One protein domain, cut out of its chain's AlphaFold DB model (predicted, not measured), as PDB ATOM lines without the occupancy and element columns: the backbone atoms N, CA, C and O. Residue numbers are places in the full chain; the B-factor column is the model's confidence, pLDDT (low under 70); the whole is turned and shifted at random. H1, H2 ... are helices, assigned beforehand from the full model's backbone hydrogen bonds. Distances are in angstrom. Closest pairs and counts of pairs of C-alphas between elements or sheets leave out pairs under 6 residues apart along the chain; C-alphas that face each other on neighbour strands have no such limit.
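AT A GLANCE: This is residues 20 to 171 of the 514 residues of an uncharacterized protein of Okeania sp. SIO3I5 (UniProt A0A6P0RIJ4). H5 runs through the middle of an elongated helical body, crossed by H3 on one side and by H6 on the opposite side. H2 folds back along H3, H4 packs on the first turn of H5, H7 and H8 make the other end of the body, and H1 is only loosely placed by H3. The printed part has 152 residues, with eight named helices in the order H1 to H8 and no named strand: all helix. It is compact, with a radius of gyration of the C-alphas of 15.8 A and spans of 51 by 30 by 30 A.

IN THESE COORDINATES: H1, residues 20 to 33, begins at C-alpha 20 (249.280, 159.843, 320.276). H2 is residues 42 to 50, H3 55 to 68, 20.1 A long, and H4 78 to 86. H5, residues 90 to 108, measures 26.8 A; H6 is 118 to 127. H7, residues 137 to 157, measures 30.4 A, and H8, 163 to 170, ends at C-alpha 170 (251.604, 184.970, 316.363).

HOW THE PARTS SIT: H1 and H3 are close but not clearly touching, the C-alphas of Cys 27 and Lys 58 being closest at 6.2 A. H2 and H3 form a helical hairpin, at a shallow tilt of 29 degrees, closest at the C-alphas of Leu 49 and Gly 55, 4.9 A. The hub, H5, touches H3, H4, H6 and H7; helix packing is mostly crossed. The closest C-alphas of H3 and H5 are Gly 60 and Ile 97, 4.1 A; of H5 and H6, Ala 99 and Ala 121, 4.7 A. H6 touches H8, Gln 120 to Thr 163, C-alphas 4.9 A apart. Every O i to N i+4 pair is within hydrogen-bond range except in H2, 4 of 5.

THE WHOLE: The C-alphas farthest apart, Gly 74 and Val 156, are 51.5 A apart. The printed part has no cut and no long link. Residues 20 to 53 and 131 to 133 have pLDDT under 70.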
ATOM      1  N   TRP A  20     248.895 159.008 321.412       55.75
ATOM      2  CA  TRP A  20     249.280 159.843 320.276       55.75
ATOM      3  C   TRP A  20     250.515 159.313 319.538       55.75
ATOM      4  O   TRP A  20     250.544 159.417 318.325       55.75
ATOM      5  N   VAL A  21     251.489 158.700 320.227       61.53
ATOM      6  CA  VAL A  21     252.676 158.069 319.614       61.53
ATOM      7  C   VAL A  21     252.281 156.812 318.838       61.53
ATOM      8  O   VAL A  21     252.813 156.552 317.765       61.53
ATOM      9  N   LYS A  22     251.312 156.044 319.346       69.12
ATOM     10  CA  LYS A  22     250.777 154.872 318.637       69.12
ATOM     11  C   LYS A  22     249.985 155.282 317.393       69.12
ATOM     12  O   LYS A  22     250.206 154.721 316.326       69.12
ATOM     13  N   ALA A  23     249.137 156.308 317.504       60.00
ATOM     14  CA  ALA A  23     248.431 156.889 316.360       60.00
ATOM     15  C   ALA A  23     249.405 157.468 315.312       60.00
ATOM     16  O   ALA A  23     249.146 157.390 314.118       60.00
ATOM     17  N   LEU A  24     250.542 158.011 315.755       61.22
ATOM     18  CA  LEU A  24     251.622 158.539 314.914       61.22
ATOM     19  C   LEU A  24     252.254 157.463 314.043       61.22
ATOM     20  O   LEU A  24     252.406 157.644 312.839       61.22
ATOM     21  N   GLU A  25     252.605 156.345 314.663       67.38
ATOM     22  CA  GLU A  25     253.177 155.212 313.956       67.38
ATOM     23  C   GLU A  25     252.160 154.572 313.037       67.38
ATOM     24  O   GLU A  25     252.507 154.223 311.921       67.38
ATOM     25  N   GLN A  26     250.898 154.493 313.454       68.12
ATOM     26  CA  GLN A  26     249.835 154.051 312.570       68.12
ATOM     27  C   GLN A  26     249.726 154.968 311.343       68.12
ATOM     28  O   GLN A  26     249.727 154.469 310.228       68.12
ATOM     29  N   CYS A  27     249.737 156.297 311.506       61.28
ATOM     30  CA  CYS A  27     249.773 157.236 310.378       61.28
ATOM     31  C   CYS A  27     251.022 157.047 309.499       61.28
ATOM     32  O   CYS A  27     250.943 157.181 308.279       61.28
ATOM     33  N   ARG A  28     252.180 156.753 310.103       65.56
ATOM     34  CA  ARG A  28     253.451 156.530 309.397       65.56
ATOM     35  C   ARG A  28     253.440 155.218 308.613       65.56
ATOM     36  O   ARG A  28     253.824 155.198 307.451       65.56
ATOM     37  N   GLN A  29     252.945 154.149 309.225       67.31
ATOM     38  CA  GLN A  29     252.735 152.844 308.608       67.31
ATOM     39  C   GLN A  29     251.673 152.925 307.517       67.31
ATOM     40  O   GLN A  29     251.884 152.375 306.451       67.31
ATOM     41  N   GLU A  30     250.583 153.670 307.711       63.09
ATOM     42  CA  GLU A  30     249.594 153.965 306.666       63.09
ATOM     43  C   GLU A  30     250.228 154.774 305.525       63.09
ATOM     44  O   GLU A  30     249.964 154.514 304.352       63.09
ATOM     45  N   GLN A  31     251.122 155.722 305.829       59.38
ATOM     46  CA  GLN A  31     251.891 156.433 304.812       59.38
ATOM     47  C   GLN A  31     252.836 155.495 304.042       59.38
ATOM     48  O   GLN A  31     252.950 155.655 302.831       59.38
ATOM     49  N   GLU A  32     253.467 154.518 304.685       57.34
ATOM     50  CA  GLU A  32     254.325 153.528 304.017       57.34
ATOM     51  C   GLU A  32     253.500 152.462 303.251       57.34
ATOM     52  O   GLU A  32     253.850 152.098 302.132       57.34
ATOM     53  N   PHE A  33     252.357 152.024 303.791       50.97
ATOM     54  CA  PHE A  33     251.471 150.989 303.236       50.97
ATOM     55  C   PHE A  33     250.672 151.486 302.025       50.97
ATOM     56  O   PHE A  33     250.573 150.800 301.014       50.97
ATOM     57  N   LEU A  34     250.170 152.723 302.062       50.62
ATOM     58  CA  LEU A  34     249.452 153.326 300.929       50.62
ATOM     59  C   LEU A  34     250.355 153.624 299.721       50.62
ATOM     60  O   LEU A  34     249.847 153.912 298.638       50.62
ATOM     61  N   ASP A  35     251.679 153.584 299.889       52.38
ATOM     62  CA  ASP A  35     252.620 153.646 298.767       52.38
ATOM     63  C   ASP A  35     252.800 152.264 298.083       52.38
ATOM     64  O   ASP A  35     253.432 152.196 297.028       52.38
ATOM     65  N   ALA A  36     252.193 151.189 298.618       48.19
ATOM     66  CA  ALA A  36     252.382 149.793 298.199       48.19
ATOM     67  C   ALA A  36     251.153 149.078 297.558       48.19
ATOM     68  O   ALA A  36     251.273 147.893 297.266       48.19
ATOM     69  N   SER A  37     250.053 149.789 297.229       44.12
ATOM     70  CA  SER A  37     248.702 149.278 296.813       44.12
ATOM     71  C   SER A  37     247.817 148.905 298.021       44.12
ATOM     72  O   SER A  37     248.333 148.486 299.044       44.12
ATOM     73  N   ASP A  38     246.499 149.123 298.100       50.06
ATOM     74  CA  ASP A  38     245.411 149.331 297.143       50.06
ATOM     75  C   ASP A  38     244.588 150.596 297.455       50.06
ATOM     76  O   ASP A  38     244.743 151.261 298.476       50.06
ATOM     77  N   ALA A  39     243.685 150.941 296.540       53.50
ATOM     78  CA  ALA A  39     242.765 152.050 296.692       53.50
ATOM     79  C   ALA A  39     241.847 151.839 297.924       53.50
ATOM     80  O   ALA A  39     240.988 150.954 297.926       53.50
ATOM     81  N   GLU A  40     241.962 152.706 298.931       60.06
ATOM     82  CA  GLU A  40     240.991 152.835 300.031       60.06
ATOM     83  C   GLU A  40     239.656 153.371 299.509       60.06
ATOM     84  O   GLU A  40     239.624 154.193 298.577       60.06
ATOM     85  N   THR A  41     238.537 152.875 300.044       62.19
ATOM     86  CA  THR A  41     237.217 153.356 299.632       62.19
ATOM     87  C   THR A  41     236.949 154.740 300.232       62.19
ATOM     88  O   THR A  41     237.509 155.129 301.254       62.19
ATOM     89  N   ALA A  42     236.087 155.530 299.585       59.56
ATOM     90  CA  ALA A  42     235.708 156.843 300.114       59.56
ATOM     91  C   ALA A  42     234.977 156.747 301.469       59.56
ATOM     92  O   ALA A  42     234.972 157.711 302.234       59.56
ATOM     93  N   GLU A  43     234.379 155.589 301.753       59.84
ATOM     94  CA  GLU A  43     233.695 155.273 303.005       59.84
ATOM     95  C   GLU A  43     234.694 155.029 304.144       59.84
ATOM     96  O   GLU A  43     234.525 155.606 305.217       59.84
ATOM     97  N   ASP A  44     235.795 154.312 303.881       66.62
ATOM     98  CA  ASP A  44     236.909 154.155 304.834       66.62
ATOM     99  C   ASP A  44     237.473 155.524 305.240       66.62
ATOM    100  O   ASP A  44     237.618 155.829 306.423       66.62
ATOM    101  N   LEU A  45     237.669 156.410 304.253       63.16
ATOM    102  CA  LEU A  45     238.093 157.792 304.491       63.16
ATOM    103  C   LEU A  45     237.100 158.570 305.368       63.16
ATOM    104  O   LEU A  45     237.500 159.377 306.203       63.16
ATOM    105  N   HIS A  46     235.796 158.398 305.150       61.00
ATOM    106  CA  HIS A  46     234.788 159.112 305.928       61.00
ATOM    107  C   HIS A  46     234.748 158.631 307.382       61.00
ATOM    108  O   HIS A  46     234.617 159.449 308.294       61.00
ATOM    109  N   ASN A  47     234.925 157.329 307.602       60.81
ATOM    110  CA  ASN A  47     234.970 156.733 308.933       60.81
ATOM    111  C   ASN A  47     236.196 157.208 309.735       60.81
ATOM    112  O   ASN A  47     236.054 157.511 310.921       60.81
ATOM    113  N   ASP A  48     237.350 157.413 309.091       63.72
ATOM    114  CA  ASP A  48     238.539 158.021 309.721       63.72
ATOM    115  C   ASP A  48     238.313 159.467 310.188       63.72
ATOM    116  O   ASP A  48     238.984 159.957 311.093       63.72
ATOM    117  N   LEU A  49     237.369 160.185 309.573       56.25
ATOM    118  CA  LEU A  49     237.017 161.543 309.991       56.25
ATOM    119  C   LEU A  49     236.246 161.550 311.324       56.25
ATOM    120  O   LEU A  49     236.235 162.562 312.026       56.25
ATOM    121  N   ILE A  50     235.580 160.436 311.638       53.59
ATOM    122  CA  ILE A  50     234.716 160.250 312.810       53.59
ATOM    123  C   ILE A  50     235.489 159.563 313.947       53.59
ATOM    124  O   ILE A  50     235.215 159.819 315.121       53.59
ATOM    125  N   ALA A  51     236.467 158.721 313.612       51.81
ATOM    126  CA  ALA A  51     237.270 157.983 314.571       51.81
ATOM    127  C   ALA A  51     238.560 158.740 314.950       51.81
ATOM    128  O   ALA A  51     239.372 159.091 314.102       51.81
ATOM    129  N   GLU A  52     238.764 158.905 316.262       58.19
ATOM    130  CA  GLU A  52     240.007 159.320 316.938       58.19
ATOM    131  C   GLU A  52     240.326 160.825 317.055       58.19
ATOM    132  O   GLU A  52     240.025 161.671 316.208       58.19
ATOM    133  N   ASN A  53     241.032 161.150 318.148       59.75
ATOM    134  CA  ASN A  53     241.759 162.409 318.275       59.75
ATOM    135  C   ASN A  53     242.742 162.496 317.101       59.75
ATOM    136  O   ASN A  53     243.577 161.611 316.941       59.75
ATOM    137  N   TYR A  54     242.646 163.568 316.310       72.19
ATOM    138  CA  TYR A  54     243.428 163.800 315.088       72.19
ATOM    139  C   TYR A  54     242.988 163.045 313.818       72.19
ATOM    140  O   TYR A  54     243.757 163.020 312.856       72.19
ATOM    141  N   GLY A  55     241.745 162.550 313.728       80.44
ATOM    142  CA  GLY A  55     241.203 161.951 312.490       80.44
ATOM    143  C   GLY A  55     241.375 162.824 311.231       80.44
ATOM    144  O   GLY A  55     241.653 162.329 310.139       80.44
ATOM    145  N   TYR A  56     241.372 164.158 311.381       86.19
ATOM    146  CA  TYR A  56     241.643 165.079 310.267       86.19
ATOM    147  C   TYR A  56     243.072 164.970 309.691       86.19
ATOM    148  O   TYR A  56     243.280 165.313 308.526       86.19
ATOM    149  N   ILE A  57     244.061 164.532 310.484       87.81
ATOM    150  CA  ILE A  57     245.443 164.336 310.025       87.81
ATOM    151  C   ILE A  57     245.492 163.120 309.098       87.81
ATOM    152  O   ILE A  57     245.924 163.264 307.954       87.81
ATOM    153  N   LYS A  58     244.980 161.964 309.553       84.44
ATOM    154  CA  LYS A  58     244.862 160.733 308.749       84.44
ATOM    155  C   LYS A  58     244.120 161.013 307.444       84.44
ATOM    156  O   LYS A  58     244.661 160.823 306.354       84.44
ATOM    157  N   PHE A  59     242.932 161.602 307.557       86.81
ATOM    158  CA  PHE A  59     242.104 161.961 306.413       86.81
ATOM    159  C   PHE A  59     242.818 162.899 305.429       86.81
ATOM    160  O   PHE A  59     242.818 162.666 304.219       86.81
ATOM    161  N   GLY A  60     243.467 163.958 305.924       89.31
ATOM    162  CA  GLY A  60     244.180 164.906 305.072       89.31
ATOM    163  C   GLY A  60     245.407 164.304 304.375       89.31
ATOM    164  O   GLY A  60     245.667 164.659 303.223       89.31
ATOM    165  N   ILE A  61     246.126 163.370 305.009       85.94
ATOM    166  CA  ILE A  61     247.236 162.628 304.381       85.94
ATOM    167  C   ILE A  61     246.704 161.746 303.247       85.94
ATOM    168  O   ILE A  61     247.203 161.831 302.118       85.94
ATOM    169  N   LYS A  62     245.646 160.971 303.510       85.38
ATOM    170  CA  LYS A  62     245.003 160.103 302.513       85.38
ATOM    171  C   LYS A  62     244.475 160.901 301.317       85.38
ATOM    172  O   LYS A  62     244.782 160.585 300.165       85.38
ATOM    173  N   LEU A  63     243.791 162.022 301.564       87.81
ATOM    174  CA  LEU A  63     243.374 162.951 300.506       87.81
ATOM    175  C   LEU A  63     244.554 163.506 299.699       87.81
ATOM    176  O   LEU A  63     244.467 163.629 298.475       87.81
ATOM    177  N   GLY A  64     245.661 163.844 300.365       87.31
ATOM    178  CA  GLY A  64     246.878 164.322 299.711       87.31
ATOM    179  C   GLY A  64     247.423 163.311 298.700       87.31
ATOM    180  O   GLY A  64     247.802 163.696 297.589       87.31
ATOM    181  N   LYS A  65     247.394 162.020 299.046       82.69
ATOM    182  CA  LYS A  65     247.787 160.923 298.152       82.69
ATOM    183  C   LYS A  65     246.826 160.750 296.982       82.69
ATOM    184  O   LYS A  65     247.294 160.663 295.848       82.69
ATOM    185  N   ILE A  66     245.512 160.790 297.224       84.75
ATOM    186  CA  ILE A  66     244.495 160.727 296.157       84.75
ATOM    187  C   ILE A  66     244.747 161.822 295.114       84.75
ATOM    188  O   ILE A  66     244.757 161.538 293.917       84.75
ATOM    189  N   ILE A  67     245.022 163.058 295.554       87.00
ATOM    190  CA  ILE A  67     245.354 164.156 294.635       87.00
ATOM    191  C   ILE A  67     246.673 163.905 293.900       87.00
ATOM    192  O   ILE A  67     246.754 164.126 292.691       87.00
ATOM    193  N   LYS A  68     247.724 163.494 294.620       84.00
ATOM    194  CA  LYS A  68     249.069 163.292 294.056       84.00
ATOM    195  C   LYS A  68     249.077 162.204 292.980       84.00
ATOM    196  O   LYS A  68     249.688 162.406 291.936       84.00
ATOM    197  N   ASN A  69     248.372 161.106 293.232       82.50
ATOM    198  CA  ASN A  69     248.328 159.925 292.373       82.50
ATOM    199  C   ASN A  69     247.135 159.942 291.399       82.50
ATOM    200  O   ASN A  69     246.936 158.982 290.665       82.50
ATOM    201  N   GLN A  70     246.339 161.020 291.393       84.38
ATOM    202  CA  GLN A  70     245.147 161.182 290.553       84.38
ATOM    203  C   GLN A  70     244.133 160.028 290.692       84.38
ATOM    204  O   GLN A  70     243.477 159.639 289.730       84.38
ATOM    205  N   LEU A  71     243.966 159.498 291.908       83.69
ATOM    206  CA  LEU A  71     243.102 158.345 292.205       83.69
ATOM    207  C   LEU A  71     241.620 158.744 292.341       83.69
ATOM    208  O   LEU A  71     240.922 158.336 293.269       83.69
ATOM    209  N   TYR A  72     241.126 159.567 291.419       82.88
ATOM    210  CA  TYR A  72     239.744 160.043 291.390       82.88
ATOM    211  C   TYR A  72     238.849 158.979 290.740       82.88
ATOM    212  O   TYR A  72     238.484 159.093 289.574       82.88
ATOM    213  N   ARG A  73     238.535 157.894 291.456       75.00
ATOM    214  CA  ARG A  73     237.764 156.758 290.908       75.00
ATOM    215  C   ARG A  73     236.501 157.214 290.156       75.00
ATOM    216  O   ARG A  73     235.523 157.629 290.776       75.00
ATOM    217  N   GLY A  74     236.513 157.112 288.825       78.00
ATOM    218  CA  GLY A  74     235.371 157.480 287.980       78.00
ATOM    219  C   GLY A  74     234.965 158.960 288.052       78.00
ATOM    220  O   GLY A  74     233.802 159.269 287.801       78.00
ATOM    221  N   CYS A  75     235.886 159.854 288.420       87.38
ATOM    222  CA  CYS A  75     235.690 161.304 288.443       87.38
ATOM    223  C   CYS A  75     236.762 161.979 287.581       87.38
ATOM    224  O   CYS A  75     237.920 161.566 287.588       87.38
ATOM    225  N   LYS A  76     236.402 163.044 286.860       87.62
ATOM    226  CA  LYS A  76     237.322 163.738 285.944       87.62
ATOM    227  C   LYS A  76     238.403 164.515 286.683       87.62
ATOM    228  O   LYS A  76     239.513 164.679 286.188       87.62
ATOM    229  N   ASN A  77     238.069 165.049 287.853       91.19
ATOM    230  CA  ASN A  77     238.977 165.859 288.650       91.19
ATOM    231  C   ASN A  77     238.677 165.722 290.150       91.19
ATOM    232  O   ASN A  77     237.664 165.155 290.566       91.19
ATOM    233  N   PHE A  78     239.571 166.277 290.970       89.00
ATOM    234  CA  PHE A  78     239.422 166.258 292.423       89.00
ATOM    235  C   PHE A  78     238.146 166.954 292.906       89.00
ATOM    236  O   PHE A  78     237.570 166.537 293.903       89.00
ATOM    237  N   GLN A  79     237.695 168.001 292.211       92.81
ATOM    238  CA  GLN A  79     236.488 168.731 292.590       92.81
ATOM    239  C   GLN A  79     235.243 167.854 292.458       92.81
ATOM    240  O   GLN A  79     234.446 167.789 293.389       92.81
ATOM    241  N   GLU A  80     235.112 167.135 291.346       91.00
ATOM    242  CA  GLU A  80     234.031 166.180 291.122       91.00
ATOM    243  C   GLU A  80     234.095 165.029 292.128       91.00
ATOM    244  O   GLU A  80     233.079 164.686 292.725       91.00
ATOM    245  N   TYR A  81     235.290 164.484 292.382       88.62
ATOM    246  CA  TYR A  81     235.495 163.450 293.399       88.62
ATOM    247  C   TYR A  81     235.027 163.922 294.780       88.62
ATOM    248  O   TYR A  81     234.227 163.261 295.442       88.62
ATOM    249  N   PHE A  82     235.482 165.101 295.206       89.94
ATOM    250  CA  PHE A  82     235.187 165.607 296.538       89.94
ATOM    251  C   PHE A  82     233.704 165.967 296.705       89.94
ATOM    252  O   PHE A  82     233.095 165.657 297.730       89.94
ATOM    253  N   LEU A  83     233.091 166.535 295.664       89.81
ATOM    254  CA  LEU A  83     231.664 166.832 295.651       89.81
ATOM    255  C   LEU A  83     230.814 165.554 295.661       89.81
ATOM    256  O   LEU A  83     229.848 165.474 296.418       89.81
ATOM    257  N   LYS A  84     231.182 164.543 294.864       88.06
ATOM    258  CA  LYS A  84     230.435 163.284 294.731       88.06
ATOM    259  C   LYS A  84     230.445 162.464 296.017       88.06
ATOM    260  O   LYS A  84     229.393 161.991 296.436       88.06
ATOM    261  N   PHE A  85     231.614 162.300 296.635       86.50
ATOM    262  CA  PHE A  85     231.774 161.402 297.783       86.50
ATOM    263  C   PHE A  85     231.612 162.100 299.137       86.50
ATOM    264  O   PHE A  85     231.088 161.492 300.064       86.50
ATOM    265  N   PHE A  86     231.992 163.377 299.257       84.56
ATOM    266  CA  PHE A  86     231.970 164.098 300.539       84.56
ATOM    267  C   PHE A  86     230.935 165.224 300.596       84.56
ATOM    268  O   PHE A  86     230.759 165.828 301.652       84.56
ATOM    269  N   ARG A  87     230.239 165.522 299.485       88.69
ATOM    270  CA  ARG A  87     229.238 166.606 299.385       88.69
ATOM    271  C   ARG A  87     229.777 167.968 299.838       88.69
ATOM    272  O   ARG A  87     229.051 168.785 300.399       88.69
ATOM    273  N   GLN A  88     231.065 168.210 299.608       89.00
ATOM    274  CA  GLN A  88     231.770 169.419 300.027       89.00
ATOM    275  C   GLN A  88     232.606 169.996 298.884       89.00
ATOM    276  O   GLN A  88     232.871 169.330 297.884       89.00
ATOM    277  N   SER A  89     233.024 171.257 299.026       90.56
ATOM    278  CA  SER A  89     233.872 171.914 298.029       90.56
ATOM    279  C   SER A  89     235.307 171.391 298.073       90.56
ATOM    280  O   SER A  89     235.843 171.062 299.135       90.56
ATOM    281  N   ASP A  90     235.974 171.381 296.919       90.50
ATOM    282  CA  ASP A  90     237.384 170.994 296.817       90.50
ATOM    283  C   ASP A  90     238.286 171.893 297.684       90.50
ATOM    284  O   ASP A  90     239.277 171.432 298.252       90.50
ATOM    285  N   GLY A  91     237.908 173.164 297.857       90.06
ATOM    286  CA  GLY A  91     238.563 174.111 298.752       90.06
ATOM    287  C   GLY A  91     238.597 173.641 300.209       90.06
ATOM    288  O   GLY A  91     239.596 173.873 300.898       90.06
ATOM    289  N   TYR A  92     237.560 172.939 300.678       90.25
ATOM    290  CA  TYR A  92     237.575 172.310 301.997       90.25
ATOM    291  C   TYR A  92     238.549 171.126 302.039       90.25
ATOM    292  O   TYR A  92     239.398 171.080 302.931       90.25
ATOM    293  N   GLY A  93     238.528 170.243 301.036       89.94
ATOM    294  CA  GLY A  93     239.486 169.135 300.922       89.94
ATOM    295  C   GLY A  93     240.944 169.612 300.897       89.94
ATOM    296  O   GLY A  93     241.781 169.136 301.660       89.94
ATOM    297  N   ARG A  94     241.255 170.651 300.112       90.38
ATOM    298  CA  ARG A  94     242.593 171.274 300.074       90.38
ATOM    299  C   ARG A  94     242.989 171.892 301.414       90.38
ATOM    300  O   ARG A  94     244.161 171.854 301.787       90.38
ATOM    301  N   ARG A  95     242.034 172.473 302.148       91.00
ATOM    302  CA  ARG A  95     242.269 172.990 303.503       91.00
ATOM    303  C   ARG A  95     242.617 171.863 304.474       91.00
ATOM    304  O   ARG A  95     243.552 172.043 305.248       91.00
ATOM    305  N   GLN A  96     241.930 170.723 304.395       90.69
ATOM    306  CA  GLN A  96     242.245 169.542 305.206       90.69
ATOM    307  C   GLN A  96     243.649 169.013 304.926       90.69
ATOM    308  O   GLN A  96     244.418 168.818 305.861       90.69
ATOM    309  N   ILE A  97     244.023 168.881 303.651       90.81
ATOM    310  CA  ILE A  97     245.366 168.433 303.254       90.81
ATOM    311  C   ILE A  97     246.444 169.359 303.831       90.81
ATOM    312  O   ILE A  97     247.418 168.889 304.413       90.81
ATOM    313  N   ARG A  98     246.268 170.684 303.721       90.31
ATOM    314  CA  ARG A  98     247.219 171.657 304.292       90.31
ATOM    315  C   ARG A  98     247.292 171.573 305.816       90.31
ATOM    316  O   ARG A  98     248.386 171.598 306.370       90.31
ATOM    317  N   ALA A  99     246.149 171.456 306.488       91.44
ATOM    318  CA  ALA A  99     246.086 171.320 307.939       91.44
ATOM    319  C   ALA A  99     246.784 170.039 308.432       91.44
ATOM    320  O   ALA A  99     247.569 170.088 309.382       91.44
ATOM    321  N   ALA A 100     246.536 168.911 307.765       91.25
ATOM    322  CA  ALA A 100     247.201 167.646 308.052       91.25
ATOM    323  C   ALA A 100     248.711 167.754 307.838       91.25
ATOM    324  O   ALA A 100     249.473 167.383 308.722       91.25
ATOM    325  N   HIS A 101     249.146 168.361 306.730       89.88
ATOM    326  CA  HIS A 101     250.564 168.555 306.438       89.88
ATOM    327  C   HIS A 101     251.275 169.407 307.497       89.88
ATOM    328  O   HIS A 101     252.343 169.030 307.959       89.88
ATOM    329  N   VAL A 102     250.678 170.518 307.944       92.12
ATOM    330  CA  VAL A 102     251.246 171.322 309.043       92.12
ATOM    331  C   VAL A 102     251.388 170.500 310.319       92.12
ATOM    332  O   VAL A 102     252.419 170.556 310.982       92.12
ATOM    333  N   SER A 103     250.362 169.721 310.650       92.50
ATOM    334  CA  SER A 103     250.362 168.902 311.864       92.50
ATOM    335  C   SER A 103     251.411 167.793 311.776       92.50
ATOM    336  O   SER A 103     252.118 167.550 312.744       92.50
ATOM    337  N   TRP A 104     251.575 167.198 310.594       89.12
ATOM    338  CA  TRP A 104     252.610 166.213 310.297       89.12
ATOM    339  C   TRP A 104     254.024 166.787 310.426       89.12
ATOM    340  O   TRP A 104     254.874 166.190 311.071       89.12
ATOM    341  N   LEU A 105     254.274 167.990 309.901       89.81
ATOM    342  CA  LEU A 105     255.581 168.644 310.034       89.81
ATOM    343  C   LEU A 105     255.932 168.925 311.497       89.81
ATOM    344  O   LEU A 105     257.070 168.726 311.911       89.81
ATOM    345  N   LEU A 106     254.967 169.378 312.300       91.44
ATOM    346  CA  LEU A 106     255.176 169.567 313.739       91.44
ATOM    347  C   LEU A 106     255.526 168.243 314.428       91.44
ATOM    348  O   LEU A 106     256.398 168.192 315.294       91.44
ATOM    349  N   LEU A 107     254.886 167.168 313.992       87.06
ATOM    350  CA  LEU A 107     255.097 165.826 314.506       87.06
ATOM    351  C   LEU A 107     256.496 165.291 314.197       87.06
ATOM    352  O   LEU A 107     257.195 164.847 315.104       87.06
ATOM    353  N   GLU A 108     256.946 165.422 312.946       85.75
ATOM    354  CA  GLU A 108     258.307 165.071 312.513       85.75
ATOM    355  C   GLU A 108     259.385 165.855 313.275       85.75
ATOM    356  O   GLU A 108     260.504 165.374 313.449       85.75
ATOM    357  N   ASN A 109     259.046 167.048 313.772       88.94
ATOM    358  CA  ASN A 109     259.930 167.890 314.576       88.94
ATOM    359  C   ASN A 109     259.787 167.664 316.096       88.94
ATOM    360  O   ASN A 109     260.335 168.432 316.886       88.94
ATOM    361  N   GLY A 110     259.085 166.607 316.519       85.94
ATOM    362  CA  GLY A 110     259.066 166.134 317.906       85.94
ATOM    363  C   GLY A 110     258.026 166.788 318.819       85.94
ATOM    364  O   GLY A 110     258.107 166.624 320.038       85.94
ATOM    365  N   PHE A 111     257.043 167.517 318.279       87.25
ATOM    366  CA  PHE A 111     255.948 168.041 319.098       87.25
ATOM    367  C   PHE A 111     254.930 166.951 319.447       87.25
ATOM    368  O   PHE A 111     254.372 166.301 318.568       87.25
ATOM    369  N   SER A 112     254.641 166.804 320.742       84.75
ATOM    370  CA  SER A 112     253.600 165.904 321.262       84.75
ATOM    371  C   SER A 112     252.210 166.540 321.295       84.75
ATOM    372  O   SER A 112     251.202 165.849 321.173       84.75
ATOM    373  N   ILE A 113     252.146 167.864 321.462       88.44
ATOM    374  CA  ILE A 113     250.903 168.635 321.425       88.44
ATOM    375  C   ILE A 113     250.765 169.211 320.021       88.44
ATOM    376  O   ILE A 113     251.491 170.133 319.646       88.44
ATOM    377  N   LEU A 114     249.837 168.652 319.253       91.69
ATOM    378  CA  LEU A 114     249.500 169.096 317.903       91.69
ATOM    379  C   LEU A 114     248.256 169.995 317.900       91.69
ATOM    380  O   LEU A 114     247.484 169.970 318.865       91.69
ATOM    381  N   PRO A 115     248.016 170.758 316.816       92.88
ATOM    382  CA  PRO A 115     246.735 171.420 316.611       92.88
ATOM    383  C   PRO A 115     245.587 170.408 316.733       92.88
ATOM    384  O   PRO A 115     245.630 169.329 316.155       92.88
ATOM    385  N   ALA A 116     244.553 170.739 317.497       89.38
ATOM    386  CA  ALA A 116     243.457 169.816 317.779       89.38
ATOM    387  C   ALA A 116     242.475 169.682 316.603       89.38
ATOM    388  O   ALA A 116     241.721 168.714 316.526       89.38
ATOM    389  N   CYS A 117     242.441 170.661 315.694       90.50
ATOM    390  CA  CYS A 117     241.496 170.675 314.583       90.50
ATOM    391  C   CYS A 117     242.025 171.416 313.348       90.50
ATOM    392  O   CYS A 117     242.974 172.205 313.411       90.50
ATOM    393  N   ILE A 118     241.322 171.225 312.224       92.06
ATOM    394  CA  ILE A 118     241.627 171.840 310.922       92.06
ATOM    395  C   ILE A 118     241.779 173.359 311.042       92.06
ATOM    396  O   ILE A 118     242.694 173.926 310.456       92.06
ATOM    397  N   SER A 119     240.908 174.033 311.800       92.25
ATOM    398  CA  SER A 119     240.920 175.496 311.922       92.25
ATOM    399  C   SER A 119     242.198 176.029 312.571       92.25
ATOM    400  O   SER A 119     242.703 177.064 312.146       92.25
ATOM    401  N   GLN A 120     242.744 175.320 313.561       93.81
ATOM    402  CA  GLN A 120     243.988 175.709 314.229       93.81
ATOM    403  C   GLN A 120     245.187 175.531 313.293       93.81
ATOM    404  O   GLN A 120     245.936 176.478 313.052       93.81
ATOM    405  N   ALA A 121     245.321 174.345 312.694       92.94
ATOM    406  CA  ALA A 121     246.408 174.048 311.762       92.94
ATOM    407  C   ALA A 121     246.346 174.912 310.489       92.94
ATOM    408  O   ALA A 121     247.376 175.357 309.985       92.94
ATOM    409  N   ALA A 122     245.145 175.205 309.981       90.38
ATOM    410  CA  ALA A 122     244.964 176.063 308.814       90.38
ATOM    411  C   ALA A 122     245.378 177.516 309.081       90.38
ATOM    412  O   ALA A 122     245.905 178.154 308.172       90.38
ATOM    413  N   GLN A 123     245.180 178.042 310.297       90.38
ATOM    414  CA  GLN A 123     245.691 179.376 310.628       90.38
ATOM    415  C   GLN A 123     247.211 179.406 310.686       90.38
ATOM    416  O   GLN A 123     247.805 180.336 310.149       90.38
ATOM    417  N   LEU A 124     247.850 178.379 311.253       89.81
ATOM    418  CA  LEU A 124     249.310 178.262 311.212       89.81
ATOM    419  C   LEU A 124     249.814 178.241 309.769       89.81
ATOM    420  O   LEU A 124     250.701 179.012 309.421       89.81
ATOM    421  N   ALA A 125     249.194 177.422 308.911       88.00
ATOM    422  CA  ALA A 125     249.534 177.370 307.491       88.00
ATOM    423  C   ALA A 125     249.411 178.750 306.826       88.00
ATOM    424  O   ALA A 125     250.291 179.155 306.070       88.00
ATOM    425  N   LYS A 126     248.329 179.479 307.125       86.50
ATOM    426  CA  LYS A 126     248.032 180.793 306.547       86.50
ATOM    427  C   LYS A 126     249.028 181.861 307.000       86.50
ATOM    428  O   LYS A 126     249.600 182.533 306.150       86.50
ATOM    429  N   ILE A 127     249.235 182.001 308.309       80.94
ATOM    430  CA  ILE A 127     250.120 183.015 308.907       80.94
ATOM    431  C   ILE A 127     251.559 182.819 308.422       80.94
ATOM    432  O   ILE A 127     252.274 183.779 308.154       80.94
ATOM    433  N   LEU A 128     251.974 181.563 308.268       80.69
ATOM    434  CA  LEU A 128     253.333 181.203 307.877       80.69
ATOM    435  C   LEU A 128     253.527 181.096 306.359       80.69
ATOM    436  O   LEU A 128     254.636 180.833 305.906       80.69
ATOM    437  N   GLY A 129     252.468 181.271 305.562       79.12
ATOM    438  CA  GLY A 129     252.535 181.132 304.105       79.12
ATOM    439  C   GLY A 129     252.880 179.713 303.628       79.12
ATOM    440  O   GLY A 129     253.417 179.543 302.530       79.12
ATOM    441  N   ILE A 130     252.572 178.686 304.428       76.19
ATOM    442  CA  ILE A 130     252.798 177.272 304.098       76.19
ATOM    443  C   ILE A 130     251.682 176.812 303.156       76.19
ATOM    444  O   ILE A 130     250.741 176.119 303.536       76.19
ATOM    445  N   ASP A 131     251.777 177.236 301.901       65.75
ATOM    446  CA  ASP A 131     250.865 176.808 300.832       65.75
ATOM    447  C   ASP A 131     251.502 175.754 299.910       65.75
ATOM    448  O   ASP A 131     250.885 175.211 298.993       65.75
ATOM    449  N   ARG A 132     252.784 175.446 300.133       59.72
ATOM    450  CA  ARG A 132     253.557 174.588 299.236       59.72
ATOM    451  C   ARG A 132     253.359 173.115 299.578       59.72
ATOM    452  O   ARG A 132     253.524 172.699 300.719       59.72
ATOM    453  N   ARG A 133     253.130 172.298 298.536       61.03
ATOM    454  CA  ARG A 133     253.181 170.821 298.606       61.03
ATOM    455  C   ARG A 133     254.508 170.300 299.177       61.03
ATOM    456  O   ARG A 133     254.540 169.201 299.708       61.03
ATOM    457  N   LYS A 134     255.581 171.089 299.058       70.00
ATOM    458  CA  LYS A 134     256.860 170.892 299.741       70.00
ATOM    459  C   LYS A 134     257.228 172.194 300.465       70.00
ATOM    460  O   LYS A 134     257.611 173.148 299.777       70.00
ATOM    461  N   PRO A 135     257.054 172.288 301.793       76.12
ATOM    462  CA  PRO A 135     257.522 173.436 302.561       76.12
ATOM    463  C   PRO A 135     259.034 173.562 302.393       76.12
ATOM    464  O   PRO A 135     259.744 172.560 302.275       76.12
ATOM    465  N   ARG A 136     259.543 174.793 302.342       82.81
ATOM    466  CA  ARG A 136     260.993 174.996 302.380       82.81
ATOM    467  C   ARG A 136     261.500 174.671 303.787       82.81
ATOM    468  O   ARG A 136     260.747 174.853 304.742       82.81
ATOM    469  N   PRO A 137     262.772 174.272 303.947       84.31
ATOM    470  CA  PRO A 137     263.360 174.066 305.272       84.31
ATOM    471  C   PRO A 137     263.170 175.268 306.212       84.31
ATOM    472  O   PRO A 137     262.875 175.091 307.392       84.31
ATOM    473  N   ASP A 138     263.254 176.489 305.675       85.31
ATOM    474  CA  ASP A 138     263.021 177.723 306.435       85.31
ATOM    475  C   ASP A 138     261.565 177.859 306.911       85.31
ATOM    476  O   ASP A 138     261.331 178.278 308.045       85.31
ATOM    477  N   ASP A 139     260.595 177.450 306.085       85.69
ATOM    478  CA  ASP A 139     259.168 177.474 306.429       85.69
ATOM    479  C   ASP A 139     258.883 176.492 307.583       85.69
ATOM    480  O   ASP A 139     258.143 176.809 308.513       85.69
ATOM    481  N   VAL A 140     259.521 175.312 307.555       88.56
ATOM    482  CA  VAL A 140     259.418 174.298 308.621       88.56
ATOM    483  C   VAL A 140     260.045 174.807 309.916       88.56
ATOM    484  O   VAL A 140     259.441 174.693 310.979       88.56
ATOM    485  N   LYS A 141     261.229 175.421 309.840       89.00
ATOM    486  CA  LYS A 141     261.893 175.997 311.014       89.00
ATOM    487  C   LYS A 141     261.036 177.085 311.662       89.00
ATOM    488  O   LYS A 141     260.887 177.096 312.882       89.00
ATOM    489  N   LEU A 142     260.451 177.965 310.850       90.19
ATOM    490  CA  LEU A 142     259.562 179.017 311.333       90.19
ATOM    491  C   LEU A 142     258.290 178.431 311.961       90.19
ATOM    492  O   LEU A 142     257.870 178.888 313.021       90.19
ATOM    493  N   LEU A 143     257.705 177.393 311.355       92.50
ATOM    494  CA  LEU A 143     256.563 176.668 311.914       92.50
ATOM    495  C   LEU A 143     256.864 176.095 313.298       92.50
ATOM    496  O   LEU A 143     256.092 176.315 314.230       92.50
ATOM    497  N   VAL A 144     257.993 175.403 313.434       93.56
ATOM    498  CA  VAL A 144     258.460 174.816 314.695       93.56
ATOM    499  C   VAL A 144     258.650 175.896 315.757       93.56
ATOM    500  O   VAL A 144     258.154 175.764 316.875       93.56
ATOM    501  N   GLU A 145     259.312 176.998 315.404       93.31
ATOM    502  CA  GLU A 145     259.542 178.118 316.317       93.31
ATOM    503  C   GLU A 145     258.221 178.740 316.795       93.31
ATOM    504  O   GLU A 145     258.004 178.924 317.996       93.31
ATOM    505  N   LYS A 146     257.308 179.031 315.863       93.31
ATOM    506  CA  LYS A 146     256.017 179.660 316.160       93.31
ATOM    507  C   LYS A 146     255.089 178.754 316.956       93.31
ATOM    508  O   LYS A 146     254.428 179.225 317.879       93.31
ATOM    509  N   TRP A 147     255.066 177.460 316.660       95.94
ATOM    510  CA  TRP A 147     254.293 176.514 317.455       95.94
ATOM    511  C   TRP A 147     254.858 176.365 318.871       95.94
ATOM    512  O   TRP A 147     254.098 176.406 319.836       95.94
ATOM    513  N   GLY A 148     256.187 176.329 319.021       95.56
ATOM    514  CA  GLY A 148     256.841 176.378 320.330       95.56
ATOM    515  C   GLY A 148     256.454 177.618 321.147       95.56
ATOM    516  O   GLY A 148     256.158 177.498 322.337       95.56
ATOM    517  N   GLN A 149     256.372 178.792 320.507       94.06
ATOM    518  CA  GLN A 149     255.898 180.035 321.139       94.06
ATOM    519  C   GLN A 149     254.442 179.923 321.617       94.06
ATOM    520  O   GLN A 149     254.133 180.342 322.731       94.06
ATOM    521  N   ILE A 150     253.556 179.319 320.817       95.38
ATOM    522  CA  ILE A 150     252.144 179.103 321.182       95.38
ATOM    523  C   ILE A 150     252.016 178.176 322.388       95.38
ATOM    524  O   ILE A 150     251.273 178.490 323.316       95.38
ATOM    525  N   LEU A 151     252.750 177.062 322.403       95.69
ATOM    526  CA  LEU A 151     252.720 176.118 323.521       95.69
ATOM    527  C   LEU A 151     253.243 176.759 324.813       95.69
ATOM    528  O   LEU A 151     252.633 176.602 325.871       95.69
ATOM    529  N   ALA A 152     254.333 177.525 324.724       94.12
ATOM    530  CA  ALA A 152     254.870 178.260 325.865       94.12
ATOM    531  C   ALA A 152     253.868 179.303 326.387       94.12
ATOM    532  O   ALA A 152     253.606 179.351 327.587       94.12
ATOM    533  N   ALA A 153     253.257 180.087 325.494       93.75
ATOM    534  CA  ALA A 153     252.266 181.095 325.862       93.75
ATOM    535  C   ALA A 153     251.008 180.474 326.487       93.75
ATOM    536  O   ALA A 153     250.493 180.996 327.472       93.75
ATOM    537  N   SER A 154     250.521 179.355 325.942       95.00
ATOM    538  CA  SER A 154     249.347 178.643 326.463       95.00
ATOM    539  C   SER A 154     249.599 178.119 327.873       95.00
ATOM    540  O   SER A 154     248.740 178.276 328.735       95.00
ATOM    541  N   LYS A 155     250.802 177.594 328.137       93.69
ATOM    542  CA  LYS A 155     251.203 177.131 329.468       93.69
ATOM    543  C   LYS A 155     251.309 178.268 330.487       93.69
ATOM    544  O   LYS A 155     250.945 178.074 331.638       93.69
ATOM    545  N   VAL A 156     251.815 179.435 330.081       93.38
ATOM    546  CA  VAL A 156     251.924 180.611 330.968       93.38
ATOM    547  C   VAL A 156     250.548 181.189 331.295       93.38
ATOM    548  O   VAL A 156     250.302 181.563 332.435       93.38
ATOM    549  N   ALA A 157     249.657 181.256 330.307       89.62
ATOM    550  CA  ALA A 157     248.312 181.802 330.476       89.62
ATOM    551  C   ALA A 157     247.298 180.796 331.054       89.62
ATOM    552  O   ALA A 157     246.149 181.175 331.262       89.62
ATOM    553  N   ASP A 158     247.694 179.529 331.231       92.38
ATOM    554  CA  ASP A 158     246.812 178.391 331.536       92.38
ATOM    555  C   ASP A 158     245.546 178.364 330.654       92.38
ATOM    556  O   ASP A 158     244.428 178.083 331.085       92.38
ATOM    557  N   ALA A 159     245.714 178.740 329.382       88.44
ATOM    558  CA  ALA A 159     244.616 178.979 328.455       88.44
ATOM    559  C   ALA A 159     244.573 177.905 327.360       88.44
ATOM    560  O   ALA A 159     245.625 177.521 326.831       88.44
ATOM    561  N   PRO A 160     243.375 177.457 326.938       91.81
ATOM    562  CA  PRO A 160     243.252 176.505 325.845       91.81
ATOM    563  C   PRO A 160     243.758 177.107 324.529       91.81
ATOM    564  O   PRO A 160     243.477 178.263 324.191       91.81
ATOM    565  N   ILE A 161     244.460 176.291 323.738       93.12
ATOM    566  CA  ILE A 161     244.970 176.680 322.418       93.12
ATOM    567  C   ILE A 161     243.794 176.748 321.445       93.12
ATOM    568  O   ILE A 161     243.426 175.765 320.812       93.12
ATOM    569  N   THR A 162     243.164 177.914 321.339       93.75
ATOM    570  CA  THR A 162     242.104 178.181 320.359       93.75
ATOM    571  C   THR A 162     242.669 178.828 319.096       93.75
ATOM    572  O   THR A 162     243.770 179.374 319.091       93.75
ATOM    573  N   THR A 163     241.893 178.846 318.010       92.25
ATOM    574  CA  THR A 163     242.248 179.573 316.778       92.25
ATOM    575  C   THR A 163     242.570 181.048 317.052       92.25
ATOM    576  O   THR A 163     243.548 181.578 316.534       92.25
ATOM    577  N   ASN A 164     241.781 181.701 317.912       90.88
ATOM    578  CA  ASN A 164     242.002 183.096 318.297       90.88
ATOM    579  C   ASN A 164     243.257 183.263 319.154       90.88
ATOM    580  O   ASN A 164     243.939 184.275 319.032       90.88
ATOM    581  N   PHE A 165     243.560 182.280 320.005       92.62
ATOM    582  CA  PHE A 165     244.796 182.267 320.778       92.62
ATOM    583  C   PHE A 165     246.012 182.229 319.847       92.62
ATOM    584  O   PHE A 165     246.865 183.102 319.937       92.62
ATOM    585  N   ILE A 166     246.025 181.310 318.874       92.69
ATOM    586  CA  ILE A 166     247.084 181.202 317.856       92.69
ATOM    587  C   ILE A 166     247.300 182.541 317.139       92.69
ATOM    588  O   ILE A 166     248.428 183.021 317.073       92.69
ATOM    589  N   VAL A 167     246.228 183.166 316.639       90.94
ATOM    590  CA  VAL A 167     246.318 184.459 315.937       90.94
ATOM    591  C   VAL A 167     246.890 185.541 316.855       90.94
ATOM    592  O   VAL A 167     247.842 186.212 316.477       90.94
ATOM    593  N   LYS A 168     246.379 185.671 318.087       89.75
ATOM    594  CA  LYS A 168     246.863 186.670 319.055       89.75
ATOM    595  C   LYS A 168     248.330 186.473 319.434       89.75
ATOM    596  O   LYS A 168     249.039 187.455 319.626       89.75
ATOM    597  N   THR A 169     248.780 185.227 319.568       90.56
ATOM    598  CA  THR A 169     250.168 184.917 319.928       90.56
ATOM    599  C   THR A 169     251.130 185.173 318.769       90.56
ATOM    600  O   THR A 169     252.247 185.632 318.998       90.56
ATOM    601  N   LEU A 170     250.726 184.870 317.532       85.69
ATOM    602  CA  LEU A 170     251.604 184.970 316.363       85.69
ATOM    603  C   LEU A 170     251.604 186.341 315.689       85.69
ATOM    604  O   LEU A 170     252.630 186.729 315.132       85.69
ATOM    605  N   GLU A 171     250.494 187.069 315.765       80.00
ATOM    606  CA  GLU A 171     250.351 188.440 315.279       80.00
ATOM    607  C   GLU A 171     250.182 189.392 316.474       80.00
ATOM    608  O   GLU A 171     249.092 189.936 316.689       80.00
TER     609      GLU A 171